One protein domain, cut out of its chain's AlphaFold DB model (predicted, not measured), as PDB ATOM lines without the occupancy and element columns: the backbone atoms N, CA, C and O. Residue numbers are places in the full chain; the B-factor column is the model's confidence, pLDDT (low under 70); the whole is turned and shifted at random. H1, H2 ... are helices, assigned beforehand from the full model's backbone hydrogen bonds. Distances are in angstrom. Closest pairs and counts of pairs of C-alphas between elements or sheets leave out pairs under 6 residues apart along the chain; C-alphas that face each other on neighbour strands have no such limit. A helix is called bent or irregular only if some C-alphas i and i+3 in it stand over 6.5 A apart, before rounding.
ATOM      1  N   ILE A 169      49.943  35.587   8.317       60.75
ATOM      2  CA  ILE A 169      49.381  34.704   7.289       60.75
ATOM      3  C   ILE A 169      50.509  33.805   6.788       60.75
ATOM      4  O   ILE A 169      51.394  34.268   6.070       60.75
ATOM      5  N   THR A 170      50.475  32.532   7.173       66.12
ATOM      6  CA  THR A 170      51.421  31.512   6.707       66.12
ATOM      7  C   THR A 170      50.836  30.718   5.537       66.12
ATOM      8  O   THR A 170      49.618  30.592   5.391       66.12
ATOM      9  N   VAL A 171      51.706  30.166   4.686       67.62
ATOM     10  CA  VAL A 171      51.301  29.365   3.512       67.62
ATOM     11  C   VAL A 171      50.437  28.146   3.890       67.62
ATOM     12  O   VAL A 171      49.411  27.941   3.237       67.62
ATOM     13  N   PRO A 172      50.754  27.365   4.945       67.38
ATOM     14  CA  PRO A 172      49.922  26.229   5.352       67.38
ATOM     15  C   PRO A 172      48.522  26.655   5.803       67.38
ATOM     16  O   PRO A 172      47.534  26.040   5.407       67.38
ATOM     17  N   TYR A 173      48.428  27.751   6.559       69.31
ATOM     18  CA  TYR A 173      47.151  28.307   7.001       69.31
ATOM     19  C   TYR A 173      46.304  28.785   5.816       69.31
ATOM     20  O   TYR A 173      45.111  28.493   5.736       69.31
ATOM     21  N   LEU A 174      46.920  29.462   4.840       70.19
ATOM     22  CA  LEU A 174      46.229  29.887   3.624       70.19
ATOM     23  C   LEU A 174      45.675  28.688   2.838       70.19
ATOM     24  O   LEU A 174      44.552  28.759   2.341       70.19
ATOM     25  N   ARG A 175      46.423  27.579   2.754       70.31
ATOM     26  CA  ARG A 175      45.961  26.346   2.096       70.31
ATOM     27  C   ARG A 175      44.716  25.781   2.777       70.31
ATOM     28  O   ARG A 175      43.755  25.455   2.085       70.31
ATOM     29  N   GLU A 176      44.728  25.662   4.101       74.56
ATOM     30  CA  GLU A 176      43.593  25.126   4.861       74.56
ATOM     31  C   GLU A 176      42.344  26.001   4.694       74.56
ATOM     32  O   GLU A 176      41.252  25.500   4.415       74.56
ATOM     33  N   VAL A 177      42.521  27.322   4.763       73.69
ATOM     34  CA  VAL A 177      41.442  28.290   4.543       73.69
ATOM     35  C   VAL A 177      40.868  28.167   3.132       73.69
ATOM     36  O   VAL A 177      39.650  28.105   2.985       73.69
ATOM     37  N   VAL A 178      41.712  28.103   2.098       77.06
ATOM     38  CA  VAL A 178      41.261  28.003   0.697       77.06
ATOM     39  C   VAL A 178      40.572  26.664   0.413       77.06
ATOM     40  O   VAL A 178      39.642  26.623  -0.389       77.06
ATOM     41  N   ALA A 179      40.986  25.582   1.079       77.50
ATOM     42  CA  ALA A 179      40.363  24.264   0.951       77.50
ATOM     43  C   ALA A 179      39.036  24.133   1.726       77.50
ATOM     44  O   ALA A 179      38.247  23.227   1.453       77.50
ATOM     45  N   SER A 180      38.766  25.025   2.681       80.38
ATOM     46  CA  SER A 180      37.553  24.990   3.497       80.38
ATOM     47  C   SER A 180      36.291  25.272   2.675       80.38
ATOM     48  O   SER A 180      36.221  26.225   1.897       80.38
ATOM     49  N   SER A 181      35.220  24.508   2.915       82.12
ATOM     50  CA  SER A 181      33.906  24.742   2.293       82.12
ATOM     51  C   SER A 181      33.362  26.151   2.565       82.12
ATOM     52  O   SER A 181      32.681  26.729   1.717       82.12
ATOM     53  N   SER A 182      33.708  26.740   3.715       79.69
ATOM     54  CA  SER A 182      33.319  28.104   4.086       79.69
ATOM     55  C   SER A 182      33.897  29.161   3.141       79.69
ATOM     56  O   SER A 182      33.232  30.157   2.854       79.69
ATOM     57  N   PHE A 183      35.101  28.941   2.605       79.62
ATOM     58  CA  PHE A 183      35.735  29.861   1.660       79.62
ATOM     59  C   PHE A 183      35.017  29.872   0.305       79.62
ATOM     60  O   PHE A 183      34.765  30.939  -0.257       79.62
ATOM     61  N   TYR A 184      34.592  28.705  -0.186       84.56
ATOM     62  CA  TYR A 184      33.793  28.617  -1.411       84.56
ATOM     63  C   TYR A 184      32.415  29.258  -1.253       84.56
ATOM     64  O   TYR A 184      31.968  29.958  -2.160       84.56
ATOM     65  N   LEU A 185      31.759  29.079  -0.101       86.94
ATOM     66  CA  LEU A 185      30.496  29.761   0.200       86.94
ATOM     67  C   LEU A 185      30.673  31.283   0.251       86.94
ATOM     68  O   LEU A 185      29.852  32.017  -0.301       86.94
ATOM     69  N   TYR A 186      31.766  31.763   0.848       83.19
ATOM     70  CA  TYR A 186      32.124  33.179   0.830       83.19
ATOM     71  C   TYR A 186      32.311  33.700  -0.602       83.19
ATOM     72  O   TYR A 186      31.643  34.660  -0.984       83.19
ATOM     73  N   LEU A 187      33.127  33.041  -1.431       84.12
ATOM     74  CA  LEU A 187      33.328  33.441  -2.829       84.12
ATOM     75  C   LEU A 187      32.029  33.409  -3.643       84.12
ATOM     76  O   LEU A 187      31.752  34.344  -4.394       84.12
ATOM     77  N   ALA A 188      31.215  32.366  -3.475       89.44
ATOM     78  CA  ALA A 188      29.934  32.235  -4.158       89.44
ATOM     79  C   ALA A 188      28.962  33.345  -3.742       89.44
ATOM     80  O   ALA A 188      28.321  33.947  -4.601       89.44
ATOM     81  N   SER A 189      28.881  33.664  -2.444       89.50
ATOM     82  CA  SER A 189      28.043  34.762  -1.949       89.50
ATOM     83  C   SER A 189      28.513  36.127  -2.455       89.50
ATOM     84  O   SER A 189      27.686  36.934  -2.878       89.50
ATOM     85  N   LEU A 190      29.827  36.365  -2.505       84.50
ATOM     86  CA  LEU A 190      30.411  37.596  -3.030       84.50
ATOM     87  C   LEU A 190      30.106  37.759  -4.524       84.50
ATOM     88  O   LEU A 190      29.665  38.824  -4.959       84.50
ATOM     89  N   ALA A 191      30.279  36.687  -5.300       89.00
ATOM     90  CA  ALA A 191      29.971  36.659  -6.725       89.00
ATOM     91  C   ALA A 191      28.469  36.839  -6.991       89.00
ATOM     92  O   ALA A 191      28.090  37.614  -7.868       89.00
ATOM     93  N   ALA A 192      27.607  36.179  -6.212       93.00
ATOM     94  CA  ALA A 192      26.158  36.323  -6.315       93.00
ATOM     95  C   ALA A 192      25.703  37.748  -5.973       93.00
ATOM     96  O   ALA A 192      24.871  38.317  -6.681       93.00
ATOM     97  N   PHE A 193      26.271  38.351  -4.928       90.56
ATOM     98  CA  PHE A 193      25.970  39.727  -4.549       90.56
ATOM     99  C   PHE A 193      26.441  40.723  -5.612       90.56
ATOM    100  O   PHE A 193      25.694  41.625  -5.991       90.56
ATOM    101  N   LEU A 194      27.635  40.527  -6.171       87.44
ATOM    102  CA  LEU A 194      28.121  41.341  -7.279       87.44
ATOM    103  C   LEU A 194      27.237  41.198  -8.528       87.44
ATOM    104  O   LEU A 194      26.881  42.196  -9.152       87.44
ATOM    105  N   ALA A 195      26.831  39.973  -8.870       92.31
ATOM    106  CA  ALA A 195      25.919  39.716  -9.981       92.31
ATOM    107  C   ALA A 195      24.552  40.380  -9.754       92.31
ATOM    108  O   ALA A 195      23.999  40.973 -10.680       92.31
ATOM    109  N   LEU A 196      24.026  40.350  -8.525       93.50
ATOM    110  CA  LEU A 196      22.805  41.064  -8.149       93.50
ATOM    111  C   LEU A 196      22.958  42.575  -8.371       93.50
ATOM    112  O   LEU A 196      22.062  43.208  -8.938       93.50
ATOM    113  N   LEU A 197      24.085  43.156  -7.951       87.88
ATOM    114  CA  LEU A 197      24.347  44.579  -8.146       87.88
ATOM    115  C   LEU A 197      24.380  44.934  -9.637       87.88
ATOM    116  O   LEU A 197      23.589  45.769 -10.066       87.88
ATOM    117  N   VAL A 198      25.175  44.225 -10.440       88.50
ATOM    118  CA  VAL A 198      25.367  44.528 -11.870       88.50
ATOM    119  C   VAL A 198      24.113  44.244 -12.706       88.50
ATOM    120  O   VAL A 198      23.693  45.066 -13.520       88.50
ATOM    121  N   VAL A 199      23.474  43.086 -12.521       92.81
ATOM    122  CA  VAL A 199      22.348  42.657 -13.371       92.81
ATOM    123  C   VAL A 199      21.041  43.335 -12.961       92.81
ATOM    124  O   VAL A 199      20.228  43.683 -13.819       92.81
ATOM    125  N   TRP A 200      20.807  43.530 -11.658       92.06
ATOM    126  CA  TRP A 200      19.517  44.012 -11.155       92.06
ATOM    127  C   TRP A 200      19.562  45.453 -10.646       92.06
ATOM    128  O   TRP A 200      18.700  46.255 -11.029       92.06
ATOM    129  N   ALA A 201      20.535  45.797  -9.797       88.31
ATOM    130  CA  ALA A 201      20.572  47.106  -9.144       88.31
ATOM    131  C   ALA A 201      21.077  48.216 -10.077       88.31
ATOM    132  O   ALA A 201      20.505  49.311 -10.097       88.31
ATOM    133  N   GLN A 202      22.090  47.934 -10.895       85.56
ATOM    134  CA  GLN A 202      22.711  48.880 -11.814       85.56
ATOM    135  C   GLN A 202      21.704  49.471 -12.818       85.56
ATOM    136  O   GLN A 202      21.548  50.698 -12.843       85.56
ATOM    137  N   PRO A 203      20.931  48.678 -13.594       87.75
ATOM    138  CA  PRO A 203      19.989  49.244 -14.560       87.75
ATOM    139  C   PRO A 203      18.822  49.995 -13.904       87.75
ATOM    140  O   PRO A 203      18.305  50.947 -14.495       87.75
ATOM    141  N   ARG A 204      18.400  49.605 -12.691       88.19
ATOM    142  CA  ARG A 204      17.234  50.198 -12.010       88.19
ATOM    143  C   ARG A 204      17.561  51.433 -11.176       88.19
ATOM    144  O   ARG A 204      16.791  52.394 -11.184       88.19
ATOM    145  N   PHE A 205      18.676  51.419 -10.450       85.94
ATOM    146  CA  PHE A 205      18.959  52.399  -9.399       85.94
ATOM    147  C   PHE A 205      20.189  53.267  -9.674       85.94
ATOM    148  O   PHE A 205      20.207  54.406  -9.205       85.94
ATOM    149  N   ALA A 206      21.164  52.826 -10.479       79.44
ATOM    150  CA  ALA A 206      22.438  53.546 -10.624       79.44
ATOM    151  C   ALA A 206      22.319  54.933 -11.282       79.44
ATOM    152  O   ALA A 206      23.173  55.797 -11.086       79.44
ATOM    153  N   ARG A 207      21.239  55.197 -12.035       75.62
ATOM    154  CA  ARG A 207      20.960  56.539 -12.586       75.62
ATOM    155  C   ARG A 207      20.436  57.528 -11.539       75.62
ATOM    156  O   ARG A 207      20.608  58.733 -11.711       75.62
ATOM    157  N   ARG A 208      19.775  57.036 -10.483       76.69
ATOM    158  CA  ARG A 208      19.187  57.861  -9.410       76.69
ATOM    159  C   ARG A 208      20.070  57.932  -8.171       76.69
ATOM    160  O   ARG A 208      20.123  58.984  -7.541       76.69
ATOM    161  N   PHE A 209      20.748  56.841  -7.830       78.38
ATOM    162  CA  PHE A 209      21.479  56.709  -6.580       78.38
ATOM    163  C   PHE A 209      22.920  56.245  -6.807       78.38
ATOM    164  O   PHE A 209      23.160  55.190  -7.386       78.38
ATOM    165  N   ALA A 210      23.880  57.010  -6.280       76.62
ATOM    166  CA  ALA A 210      25.309  56.708  -6.392       76.62
ATOM    167  C   ALA A 210      25.764  55.512  -5.531       76.62
ATOM    168  O   ALA A 210      26.844  54.979  -5.763       76.62
ATOM    169  N   TRP A 211      24.956  55.080  -4.551       79.00
ATOM    170  CA  TRP A 211      25.335  53.994  -3.637       79.00
ATOM    171  C   TRP A 211      25.515  52.649  -4.350       79.00
ATOM    172  O   TRP A 211      26.281  51.827  -3.871       79.00
ATOM    173  N   VAL A 212      24.853  52.429  -5.493       81.56
ATOM    174  CA  VAL A 212      24.964  51.170  -6.254       81.56
ATOM    175  C   VAL A 212      26.398  50.971  -6.732       81.56
ATOM    176  O   VAL A 212      27.029  49.968  -6.428       81.56
ATOM    177  N   TYR A 213      26.946  51.996  -7.382       77.31
ATOM    178  CA  TYR A 213      28.331  52.014  -7.827       77.31
ATOM    179  C   TYR A 213      29.338  51.945  -6.674       77.31
ATOM    180  O   TYR A 213      30.409  51.367  -6.826       77.31
ATOM    181  N   LEU A 214      28.995  52.531  -5.523       74.50
ATOM    182  CA  LEU A 214      29.803  52.430  -4.310       74.50
ATOM    183  C   LEU A 214      29.821  50.999  -3.754       74.50
ATOM    184  O   LEU A 214      30.865  50.519  -3.330       74.50
ATOM    185  N   ALA A 215      28.679  50.314  -3.761       79.62
ATOM    186  CA  ALA A 215      28.592  48.928  -3.323       79.62
ATOM    187  C   ALA A 215      29.371  48.001  -4.268       79.62
ATOM    188  O   ALA A 215      30.126  47.155  -3.801       79.62
ATOM    189  N   GLU A 216      29.249  48.200  -5.584       79.12
ATOM    190  CA  GLU A 216      29.997  47.436  -6.589       79.12
ATOM    191  C   GLU A 216      31.509  47.589  -6.406       79.12
ATOM    192  O   GLU A 216      32.230  46.592  -6.319       79.12
ATOM    193  N   SER A 217      31.998  48.829  -6.299       74.19
ATOM    194  CA  SER A 217      33.429  49.076  -6.115       74.19
ATOM    195  C   SER A 217      33.934  48.542  -4.775       74.19
ATOM    196  O   SER A 217      35.015  47.958  -4.734       74.19
ATOM    197  N   ALA A 218      33.155  48.652  -3.695       73.38
ATOM    198  CA  ALA A 218      33.512  48.096  -2.389       73.38
ATOM    199  C   ALA A 218      33.669  46.565  -2.428       73.38
ATOM    200  O   ALA A 218      34.647  46.031  -1.900       73.38
ATOM    201  N   VAL A 219      32.751  45.865  -3.101       74.81
ATOM    202  CA  VAL A 219      32.803  44.403  -3.273       74.81
ATOM    203  C   VAL A 219      34.049  43.999  -4.057       74.81
ATOM    204  O   VAL A 219      34.838  43.188  -3.570       74.81
ATOM    205  N   PHE A 220      34.294  44.623  -5.214       76.12
ATOM    206  CA  PHE A 220      35.509  44.375  -5.995       76.12
ATOM    207  C   PHE A 220      36.791  44.684  -5.211       76.12
ATOM    208  O   PHE A 220      37.780  43.967  -5.340       76.12
ATOM    209  N   GLY A 221      36.795  45.729  -4.383       66.19
ATOM    210  CA  GLY A 221      37.955  46.093  -3.560       66.19
ATOM    211  C   GLY A 221      38.285  45.119  -2.473       66.19
ATOM    212  O   GLY A 221      39.438  44.710  -2.357       66.19
ATOM    213  N   SER A 222      37.270  44.691  -1.734       69.38
ATOM    214  CA  SER A 222      37.454  43.684  -0.697       69.38
ATOM    215  C   SER A 222      38.089  42.404  -1.259       69.38
ATOM    216  O   SER A 222      39.044  41.889  -0.677       69.38
ATOM    217  N   ALA A 223      37.638  41.950  -2.437       70.44
ATOM    218  CA  ALA A 223      38.194  40.788  -3.125       70.44
ATOM    219  C   ALA A 223      39.653  41.010  -3.548       70.44
ATOM    220  O   ALA A 223      40.520  40.187  -3.247       70.44
ATOM    221  N   THR A 224      39.933  42.133  -4.217       72.25
ATOM    222  CA  THR A 224      41.273  42.452  -4.726       72.25
ATOM    223  C   THR A 224      42.286  42.586  -3.598       72.25
ATOM    224  O   THR A 224      43.390  42.068  -3.725       72.25
ATOM    225  N   THR A 225      41.941  43.212  -2.471       64.94
ATOM    226  CA  THR A 225      42.891  43.347  -1.357       64.94
ATOM    227  C   THR A 225      43.133  42.037  -0.623       64.94
ATOM    228  O   THR A 225      44.276  41.755  -0.258       64.94
ATOM    229  N   ALA A 226      42.105  41.203  -0.448       68.56
ATOM    230  CA  ALA A 226      42.304  39.859   0.087       68.56
ATOM    231  C   ALA A 226      43.265  39.051  -0.805       68.56
ATOM    232  O   ALA A 226      44.215  38.447  -0.303       68.56
ATOM    233  N   ALA A 227      43.077  39.117  -2.127       73.06
ATOM    234  CA  ALA A 227      43.950  38.463  -3.099       73.06
ATOM    235  C   ALA A 227      45.375  39.041  -3.100       73.06
ATOM    236  O   ALA A 227      46.340  38.284  -3.074       73.06
ATOM    237  N   ALA A 228      45.518  40.368  -3.075       70.19
ATOM    238  CA  ALA A 228      46.805  41.059  -3.043       70.19
ATOM    239  C   ALA A 228      47.620  40.685  -1.801       70.19
ATOM    240  O   ALA A 228      48.819  40.440  -1.898       70.19
ATOM    241  N   ARG A 229      46.971  40.576  -0.636       66.25
ATOM    242  CA  ARG A 229      47.639  40.146   0.592       66.25
ATOM    243  C   ARG A 229      48.028  38.675   0.543       66.25
ATOM    244  O   ARG A 229      49.155  38.357   0.892       66.25
ATOM    245  N   ALA A 230      47.127  37.798   0.101       69.31
ATOM    246  CA  ALA A 230      47.447  36.385  -0.081       69.31
ATOM    247  C   ALA A 230      48.652  36.223  -1.019       69.31
ATOM    248  O   ALA A 230      49.590  35.499  -0.703       69.31
ATOM    249  N   PHE A 231      48.672  36.979  -2.118       72.38
ATOM    250  CA  PHE A 231      49.791  37.026  -3.048       72.38
ATOM    251  C   PHE A 231      51.073  37.554  -2.391       72.38
ATOM    252  O   PHE A 231      52.091  36.877  -2.446       72.38
ATOM    253  N   ALA A 232      51.033  38.699  -1.705       68.25
ATOM    254  CA  ALA A 232      52.201  39.265  -1.022       68.25
ATOM    255  C   ALA A 232      52.764  38.328   0.064       68.25
ATOM    256  O   ALA A 232      53.979  38.205   0.206       68.25
ATOM    257  N   SER A 233      51.892  37.628   0.796       65.50
ATOM    258  CA  SER A 233      52.282  36.605   1.771       65.50
ATOM    259  C   SER A 233      52.927  35.384   1.113       65.50
ATOM    260  O   SER A 233      53.841  34.810   1.695       65.50
ATOM    261  N   LEU A 234      52.501  35.008  -0.098       63.81
ATOM    262  CA  LEU A 234      53.181  33.984  -0.897       63.81
ATOM    263  C   LEU A 234      54.533  34.484  -1.441       63.81
ATOM    264  O   LEU A 234      55.459  33.689  -1.582       63.81
ATOM    265  N   CYS A 235      54.671  35.791  -1.702       62.72
ATOM    266  CA  CYS A 235      55.908  36.390  -2.206       62.72
ATOM    267  C   CYS A 235      57.078  36.360  -1.220       62.72
ATOM    268  O   CYS A 235      58.178  36.044  -1.671       62.72
ATOM    269  N   GLY A 236      56.863  36.684   0.064       54.19
ATOM    270  CA  GLY A 236      57.906  36.741   1.111       54.19
ATOM    271  C   GLY A 236      59.092  37.703   0.825       54.19
ATOM    272  O   GLY A 236      59.311  38.112  -0.318       54.19
ATOM    273  N   PRO A 237      59.885  38.130   1.829       46.31
ATOM    274  CA  PRO A 237      60.945  39.121   1.602       46.31
ATOM    275  C   PRO A 237      62.271  38.457   1.171       46.31
ATOM    276  O   PRO A 237      62.600  37.407   1.707       46.31
ATOM    277  N   PRO A 238      63.141  39.076   0.346       47.03
ATOM    278  CA  PRO A 238      62.940  39.642  -0.987       47.03
ATOM    279  C   PRO A 238      63.023  38.524  -2.059       47.03
ATOM    280  O   PRO A 238      64.050  37.870  -2.192       47.03
ATOM    281  N   LEU A 239      61.969  38.270  -2.840       47.94
ATOM    282  CA  LEU A 239      61.989  37.318  -3.979       47.94
ATOM    283  C   LEU A 239      62.559  35.905  -3.680       47.94
ATOM    284  O   LEU A 239      63.090  35.246  -4.570       47.94
ATOM    285  N   THR A 240      62.412  35.410  -2.452       47.44
ATOM    286  CA  THR A 240      62.642  34.000  -2.079       47.44
ATOM    287  C   THR A 240      61.468  33.498  -1.241       47.44
ATOM    288  O   THR A 240      61.615  32.954  -0.156       47.44
ATOM    289  N   GLY A 241      60.254  33.722  -1.744       48.03
ATOM    290  CA  GLY A 241      59.076  33.024  -1.245       48.03
ATOM    291  C   GLY A 241      59.177  31.532  -1.552       48.03
ATOM    292  O   GLY A 241      59.737  31.130  -2.576       48.03
ATOM    293  N   ASP A 242      58.585  30.715  -0.689       49.56
ATOM    294  CA  ASP A 242      58.508  29.254  -0.789       49.56
ATOM    295  C   ASP A 242      57.514  28.819  -1.900       49.56
ATOM    296  O   ASP A 242      56.683  27.923  -1.745       49.56
ATOM    297  N   TRP A 243      57.549  29.495  -3.054       47.81
ATOM    298  CA  TRP A 243      56.671  29.268  -4.206       47.81
ATOM    299  C   TRP A 243      56.773  27.843  -4.737       47.81
ATOM    300  O   TRP A 243      55.788  27.297  -5.237       47.81
ATOM    301  N   ALA A 244      57.956  27.238  -4.605       47.34
ATOM    302  CA  ALA A 244      58.200  25.846  -4.952       47.34
ATOM    303  C   ALA A 244      57.334  24.890  -4.112       47.34
ATOM    304  O   ALA A 244      56.847  23.904  -4.651       47.34
TER     305      ALA A 244
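Overview. This is residues 169 to 244 of the 260 residues of the protein "Hypothetical protein" of Emiliania huxleyi (UniProt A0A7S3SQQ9). Two long helices, H2 and H3, make a helical hairpin that opens like a narrow V from the link at residues 206 to 210, and short H1, before H2, turns back across the open end towards the last part of H3, giving a loose, flat triangular frame. The 76 printed residues hold three named helices, in the order H1, H2, H3, and no named strand; the class is all helix. The whole is loose, with a radius of gyration of the C-alphas of 16.5 A, and spans 50 by 28 by 15 A.

Arrangement. H1, residues 171 to 179, is close to but not clearly touching H2, residues 181 to 205, at a steep tilt of 64 degrees; their closest C-alphas, of Val 177 and Phe 183, are 6.6 A apart. H2 has a kink of 29 degrees near residue 199; it is neither bent nor irregular, but only just: C-alphas 199 and 202 are 6.4 A apart. H2 and H3, residues 211 to 235, form a hairpin and touch, opposite ways at a shallow tilt of 31 degrees. H3 touches H2 with residues 212 to 219 alone, and the closest C-alphas, of Leu 194 and Glu 216, are 6.4 A apart. H1 and H3 only just touch, with 3 pairs of C-alphas within 8 A, opposite ways at a steep tilt of 44 degrees. H3 touches H1 with residues 230 to 234 alone; the closest C-alphas, of Val 171 and Leu 234, are 6.7 A apart. In H1 and H3 every O i to N i+4 pair is within hydrogen-bond range; in H2, 18 of 21 are.

Along the chain. H1 begins at C-alpha 171, (51.301, 29.365, 3.512), and is 12.3 A long. H2 begins at C-alpha 181, (33.906, 24.742, 2.293), and measures 33.5 A. H3 measures 35.3 A and ends at C-alpha 235, (55.908, 36.390, -2.206).

Size, cuts and confidence. The C-alphas of Arg 208 and Ala 244, the two farthest apart, are 50.7 A apart. Residues 175 to 186 stand free. The printed part has no cut, and both links are tight. Mean pLDDT of the printed part is 74.4; 24 residues are under 70, among them 169 to 173 and 232 to 244.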